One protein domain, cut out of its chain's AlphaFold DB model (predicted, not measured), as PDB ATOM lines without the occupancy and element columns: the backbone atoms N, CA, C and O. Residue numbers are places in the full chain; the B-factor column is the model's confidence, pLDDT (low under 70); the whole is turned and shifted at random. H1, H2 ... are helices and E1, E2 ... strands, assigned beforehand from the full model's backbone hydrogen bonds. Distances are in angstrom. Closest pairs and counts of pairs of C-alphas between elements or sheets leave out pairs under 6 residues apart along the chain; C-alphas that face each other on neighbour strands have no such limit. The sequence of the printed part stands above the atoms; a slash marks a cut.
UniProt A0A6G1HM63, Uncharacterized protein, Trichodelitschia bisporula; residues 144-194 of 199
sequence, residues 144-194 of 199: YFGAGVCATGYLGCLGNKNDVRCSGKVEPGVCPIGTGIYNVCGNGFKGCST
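This is residues 144 to 194 of the 199 residues of an uncharacterized protein of Trichodelitschia bisporula (UniProt A0A6G1HM63). A rod with little regular structure: the hairpin E2 and E3 makes one end, and loops with strand E1 and the one-turn helix H1 make the other, joined by a long link. The 51 printed residues hold, in order, E1, H1, E2 and E3, mixed in class, with 15 residues in named elements. The whole is loose, radius of gyration of the C-alphas 12.9 A, spanning 40 by 16 by 14 A.

E2, residues 181 to 184, and E3, residues 190 to 193, are antiparallel at 151 degrees; N 183 and O 191 are 2.9 A apart, within hydrogen-bond range. E1, residues 156 to 158, is apart from both, and residues 144 to 145 pair antiparallel with its residues 156 to 157. H1, residues 164 to 167, and E1 are near each other, closest C-alphas 8.3 A. H1 is too short for an O i to N i+4 pair.

E2 spans 9.8 A, E3 9.7 A, E1 6.6 A and H1 5.2 A. C-alpha 156 is at (159.906, 181.352, 238.763), C-alpha 193 at (178.443, 191.019, 229.970).

C-alphas 144 and 186, the farthest apart, are 40.4 A apart. The printed part has no cut. Residues 168 to 172 and 178 are under pLDDT 70.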
ATOM      1  N   TYR A 144     153.573 181.370 237.909       83.62
ATOM      2  CA  TYR A 144     154.731 180.558 238.273       83.62
ATOM      3  C   TYR A 144     154.958 179.460 237.230       83.62
ATOM      4  O   TYR A 144     154.052 178.684 236.931       83.62
ATOM      5  N   PHE A 145     156.177 179.371 236.711       82.88
ATOM      6  CA  PHE A 145     156.612 178.319 235.802       82.88
ATOM      7  C   PHE A 145     157.472 177.319 236.576       82.88
ATOM      8  O   PHE A 145     158.525 177.674 237.108       82.88
ATOM      9  N   GLY A 146     156.976 176.084 236.685       76.94
ATOM     10  CA  GLY A 146     157.647 174.979 237.369       76.94
ATOM     11  C   GLY A 146     158.722 174.295 236.520       76.94
ATOM     12  O   GLY A 146     158.946 174.642 235.357       76.94
ATOM     13  N   ALA A 147     159.373 173.289 237.108       76.62
ATOM     14  CA  ALA A 147     160.381 172.485 236.422       76.62
ATOM     15  C   ALA A 147     159.798 171.863 235.143       76.62
ATOM     16  O   ALA A 147     158.673 171.367 235.143       76.62
ATOM     17  N   GLY A 148     160.560 171.908 234.051       73.62
ATOM     18  CA  GLY A 148     160.158 171.334 232.762       73.62
ATOM     19  C   GLY A 148     159.173 172.173 231.940       73.62
ATOM     20  O   GLY A 148     158.937 171.836 230.784       73.62
ATOM     21  N   VAL A 149     158.631 173.279 232.470       79.12
ATOM     22  CA  VAL A 149     157.714 174.144 231.699       79.12
ATOM     23  C   VAL A 149     158.477 175.064 230.740       79.12
ATOM     24  O   VAL A 149     158.020 175.345 229.634       79.12
ATOM     25  N   CYS A 150     159.657 175.523 231.153       78.69
ATOM     26  CA  CYS A 150     160.532 176.351 230.334       78.69
ATOM     27  C   CYS A 150     161.611 175.506 229.655       78.69
ATOM     28  O   CYS A 150     162.283 174.714 230.315       78.69
ATOM     29  N   ALA A 151     161.844 175.737 228.358       74.06
ATOM     30  CA  ALA A 151     162.885 175.054 227.583       74.06
ATOM     31  C   ALA A 151     164.299 175.320 228.132       74.06
ATOM     32  O   ALA A 151     165.209 174.518 227.956       74.06
ATOM     33  N   THR A 152     164.470 176.445 228.825       72.94
ATOM     34  CA  THR A 152     165.707 176.848 229.507       72.94
ATOM     35  C   THR A 152     165.900 176.206 230.883       72.94
ATOM     36  O   THR A 152     166.941 176.411 231.500       72.94
ATOM     37  N   GLY A 153     164.893 175.505 231.416       72.19
ATOM     38  CA  GLY A 153     164.881 175.050 232.809       72.19
ATOM     39  C   GLY A 153     164.623 176.163 233.836       72.19
ATOM     40  O   GLY A 153     164.823 175.947 235.028       72.19
ATOM     41  N   TYR A 154     164.192 177.356 233.406       76.56
ATOM     42  CA  TYR A 154     163.837 178.447 234.318       76.56
ATOM     43  C   TYR A 154     162.677 178.063 235.252       76.56
ATOM     44  O   TYR A 154     161.645 177.569 234.799       76.56
ATOM     45  N   LEU A 155     162.847 178.370 236.542       77.06
ATOM     46  CA  LEU A 155     161.841 178.247 237.595       77.06
ATOM     47  C   LEU A 155     161.555 179.629 238.190       77.06
ATOM     48  O   LEU A 155     162.475 180.299 238.666       77.06
ATOM     49  N   GLY A 156     160.297 180.067 238.175       83.25
ATOM     50  CA  GLY A 156     159.906 181.352 238.763       83.25
ATOM     51  C   GLY A 156     158.682 182.000 238.122       83.25
ATOM     52  O   GLY A 156     158.070 181.452 237.211       83.25
ATOM     53  N   CYS A 157     158.331 183.198 238.590       86.19
ATOM     54  CA  CYS A 157     157.185 183.965 238.091       86.19
ATOM     55  C   CYS A 157     157.526 184.708 236.790       86.19
ATOM     56  O   CYS A 157     158.525 185.429 236.736       86.19
ATOM     57  N   LEU A 158     156.694 184.560 235.756       84.94
ATOM     58  CA  LEU A 158     156.787 185.300 234.491       84.94
ATOM     59  C   LEU A 158     155.396 185.759 234.052       84.94
ATOM     60  O   LEU A 158     154.412 185.077 234.309       84.94
ATOM     61  N   GLY A 159     155.308 186.876 233.330       84.94
ATOM     62  CA  GLY A 159     154.037 187.309 232.734       84.94
ATOM     63  C   GLY A 159     153.575 186.424 231.566       84.94
ATOM     64  O   GLY A 159     152.403 186.426 231.209       84.94
ATOM     65  N   ASN A 160     154.489 185.665 230.947       81.62
ATOM     66  CA  ASN A 160     154.220 184.863 229.752       81.62
ATOM     67  C   ASN A 160     155.261 183.730 229.593       81.62
ATOM     68  O   ASN A 160     156.446 183.942 229.832       81.62
ATOM     69  N   LYS A 161     154.841 182.553 229.102       75.12
ATOM     70  CA  LYS A 161     155.717 181.426 228.707       75.12
ATOM     71  C   LYS A 161     156.674 181.738 227.541       75.12
ATOM     72  O   LYS A 161     157.696 181.081 227.367       75.12
ATOM     73  N   ASN A 162     156.345 182.755 226.747       76.88
ATOM     74  CA  ASN A 162     157.153 183.255 225.638       76.88
ATOM     75  C   ASN A 162     158.254 184.223 226.092       76.88
ATOM     76  O   ASN A 162     158.988 184.745 225.257       76.88
ATOM     77  N   ASP A 163     158.365 184.498 227.395       82.06
ATOM     78  CA  ASP A 163     159.459 185.303 227.924       82.06
ATOM     79  C   ASP A 163     160.804 184.679 227.529       82.06
ATOM     80  O   ASP A 163     160.965 183.456 227.556       82.06
ATOM     81  N   VAL A 164     161.780 185.516 227.172       71.38
ATOM     82  CA  VAL A 164     163.133 185.090 226.780       71.38
ATOM     83  C   VAL A 164     163.775 184.175 227.827       71.38
ATOM     84  O   VAL A 164     164.487 183.233 227.479       71.38
ATOM     85  N   ARG A 165     163.447 184.385 229.108       74.69
ATOM     86  CA  ARG A 165     163.889 183.551 230.230       74.69
ATOM     87  C   ARG A 165     163.346 182.127 230.153       74.69
ATOM     88  O   ARG A 165     164.014 181.229 230.647       74.69
ATOM     89  N   CYS A 166     162.181 181.915 229.541       77.69
ATOM     90  CA  CYS A 166     161.496 180.624 229.457       77.69
ATOM     91  C   CYS A 166     161.641 179.943 228.089       77.69
ATOM     92  O   CYS A 166     161.823 178.728 228.006       77.69
ATOM     93  N   SER A 167     161.587 180.729 227.013       74.75
ATOM     94  CA  SER A 167     161.598 180.227 225.637       74.75
ATOM     95  C   SER A 167     162.992 179.952 225.081       74.75
ATOM     96  O   SER A 167     163.100 179.303 224.045       74.75
ATOM     97  N   GLY A 168     164.060 180.465 225.702       64.75
ATOM     98  CA  GLY A 168     165.438 180.249 225.236       64.75
ATOM     99  C   GLY A 168     165.752 180.874 223.871       64.75
ATOM    100  O   GLY A 168     166.879 180.781 223.393       64.75
ATOM    101  N   LYS A 169     164.777 181.547 223.250       53.88
ATOM    102  CA  LYS A 169     164.955 182.359 222.049       53.88
ATOM    103  C   LYS A 169     165.577 183.685 222.446       53.88
ATOM    104  O   LYS A 169     164.890 184.695 222.557       53.88
ATOM    105  N   VAL A 170     166.873 183.664 222.708       56.12
ATOM    106  CA  VAL A 170     167.653 184.892 222.690       56.12
ATOM    107  C   VAL A 170     167.980 185.147 221.225       56.12
ATOM    108  O   VAL A 170     168.611 184.307 220.582       56.12
ATOM    109  N   GLU A 171     167.479 186.246 220.662       61.50
ATOM    110  CA  GLU A 171     167.901 186.648 219.322       61.50
ATOM    111  C   GLU A 171     169.435 186.760 219.305       61.50
ATOM    112  O   GLU A 171     170.010 187.284 220.267       61.50
ATOM    113  N   PRO A 172     170.122 186.249 218.265       65.19
ATOM    114  CA  PRO A 172     171.569 186.365 218.174       65.19
ATOM    115  C   PRO A 172     171.966 187.836 218.304       65.19
ATOM    116  O   PRO A 172     171.562 188.662 217.491       65.19
ATOM    117  N   GLY A 173     172.745 188.169 219.330       70.94
ATOM    118  CA  GLY A 173     173.163 189.550 219.569       70.94
ATOM    119  C   GLY A 173     172.330 190.347 220.572       70.94
ATOM    120  O   GLY A 173     172.670 191.497 220.838       70.94
ATOM    121  N   VAL A 174     171.282 189.769 221.161       79.56
ATOM    122  CA  VAL A 174     170.504 190.413 222.228       79.56
ATOM    123  C   VAL A 174     170.841 189.760 223.561       79.56
ATOM    124  O   VAL A 174     170.983 188.545 223.647       79.56
ATOM    125  N   CYS A 175     170.981 190.556 224.618       73.38
ATOM    126  CA  CYS A 175     171.211 190.031 225.957       73.38
ATOM    127  C   CYS A 175     169.925 189.965 226.769       73.38
ATOM    128  O   CYS A 175     169.127 190.904 226.717       73.38
ATOM    129  N   PRO A 176     169.709 188.886 227.546       71.62
ATOM    130  CA  PRO A 176     168.627 188.853 228.515       71.62
ATOM    131  C   PRO A 176     168.676 190.073 229.443       71.62
ATOM    132  O   PRO A 176     169.755 190.538 229.829       71.62
ATOM    133  N   ILE A 177     167.505 190.571 229.835       70.19
ATOM    134  CA  ILE A 177     167.389 191.722 230.738       70.19
ATOM    135  C   ILE A 177     168.211 191.462 232.010       70.19
ATOM    136  O   ILE A 177     168.049 190.431 232.662       70.19
ATOM    137  N   GLY A 178     169.103 192.398 232.349       69.44
ATOM    138  CA  GLY A 178     169.975 192.321 233.528       69.44
ATOM    139  C   GLY A 178     171.306 191.586 233.325       69.44
ATOM    140  O   GLY A 178     172.107 191.555 234.251       69.44
ATOM    141  N   THR A 179     171.584 191.036 232.136       71.19
ATOM    142  CA  THR A 179     172.862 190.345 231.836       71.19
ATOM    143  C   THR A 179     173.905 191.230 231.142       71.19
ATOM    144  O   THR A 179     175.002 190.774 230.826       71.19
ATOM    145  N   GLY A 180     173.585 192.514 230.949       83.25
ATOM    146  CA  GLY A 180     174.463 193.509 230.337       83.25
ATOM    147  C   GLY A 180     174.253 193.659 228.830       83.25
ATOM    148  O   GLY A 180     173.149 193.451 228.331       83.25
ATOM    149  N   ILE A 181     175.301 194.074 228.120       84.44
ATOM    150  CA  ILE A 181     175.283 194.291 226.667       84.44
ATOM    151  C   ILE A 181     175.923 193.105 225.943       84.44
ATOM    152  O   ILE A 181     176.811 192.436 226.479       84.44
ATOM    153  N   TYR A 182     175.453 192.823 224.726       87.00
ATOM    154  CA  TYR A 182     176.043 191.783 223.892       87.00
ATOM    155  C   TYR A 182     177.307 192.337 223.260       87.00
ATOM    156  O   TYR A 182     177.268 193.336 222.545       87.00
ATOM    157  N   ASN A 183     178.423 191.682 223.527       84.88
ATOM    158  CA  ASN A 183     179.722 192.112 223.057       84.88
ATOM    159  C   ASN A 183     180.267 191.107 222.049       84.88
ATOM    160  O   ASN A 183     180.149 189.892 222.227       84.88
ATOM    161  N   VAL A 184     180.895 191.647 221.008       86.00
ATOM    162  CA  VAL A 184     181.675 190.896 220.025       86.00
ATOM    163  C   VAL A 184     183.091 191.446 220.080       86.00
ATOM    164  O   VAL A 184     183.362 192.525 219.562       86.00
ATOM    165  N   CYS A 185     183.979 190.725 220.752       88.56
ATOM    166  CA  CYS A 185     185.349 191.164 220.968       88.56
ATOM    167  C   CYS A 185     186.271 190.674 219.838       88.56
ATOM    168  O   CYS A 185     186.038 189.624 219.231       88.56
ATOM    169  N   GLY A 186     187.367 191.400 219.586       87.31
ATOM    170  CA  GLY A 186     188.364 191.035 218.566       87.31
ATOM    171  C   GLY A 186     189.099 189.715 218.842       87.31
ATOM    172  O   GLY A 186     189.649 189.117 217.925       87.31
ATOM    173  N   ASN A 187     189.056 189.226 220.086       81.88
ATOM    174  CA  ASN A 187     189.582 187.920 220.500       81.88
ATOM    175  C   ASN A 187     188.611 186.748 220.230       81.88
ATOM    176  O   ASN A 187     188.893 185.619 220.623       81.88
ATOM    177  N   GLY A 188     187.463 187.003 219.592       80.38
ATOM    178  CA  GLY A 188     186.482 185.977 219.234       80.38
ATOM    179  C   GLY A 188     185.401 185.713 220.284       80.38
ATOM    180  O   GLY A 188     184.498 184.917 220.016       80.38
ATOM    181  N   PHE A 189     185.425 186.384 221.442       80.06
ATOM    182  CA  PHE A 189     184.331 186.296 222.409       80.06
ATOM    183  C   PHE A 189     183.038 186.901 221.836       80.06
ATOM    184  O   PHE A 189     183.036 188.013 221.303       80.06
ATOM    185  N   LYS A 190     181.929 186.168 221.978       84.38
ATOM    186  CA  LYS A 190     180.574 186.588 221.605       84.38
ATOM    187  C   LYS A 190     179.619 186.245 222.743       84.38
ATOM    188  O   LYS A 190     179.312 185.072 222.945       84.38
ATOM    189  N   GLY A 191     179.166 187.242 223.496       81.31
ATOM    190  CA  GLY A 191     178.314 186.986 224.658       81.31
ATOM    191  C   GLY A 191     177.920 188.225 225.453       81.31
ATOM    192  O   GLY A 191     178.343 189.344 225.166       81.31
ATOM    193  N   CYS A 192     177.084 188.002 226.463       84.38
ATOM    194  CA  CYS A 192     176.543 189.042 227.332       84.38
ATOM    195  C   CYS A 192     177.457 189.326 228.511       84.38
ATOM    196  O   CYS A 192     177.906 188.395 229.179       84.38
ATOM    197  N   SER A 193     177.704 190.605 228.782       83.25
ATOM    198  CA  SER A 193     178.443 191.019 229.970       83.25
ATOM    199  C   SER A 193     178.039 192.404 230.434       83.25
ATOM    200  O   SER A 193     177.736 193.296 229.638       83.25
ATOM    201  N   THR A 194     178.074 192.584 231.750       82.56
ATOM    202  CA  THR A 194     177.922 193.879 232.415       82.56
ATOM    203  C   THR A 194     179.219 194.689 232.409       82.56
ATOM    204  O   THR A 194     179.188 195.883 232.695       82.56
TER     205      THR A 194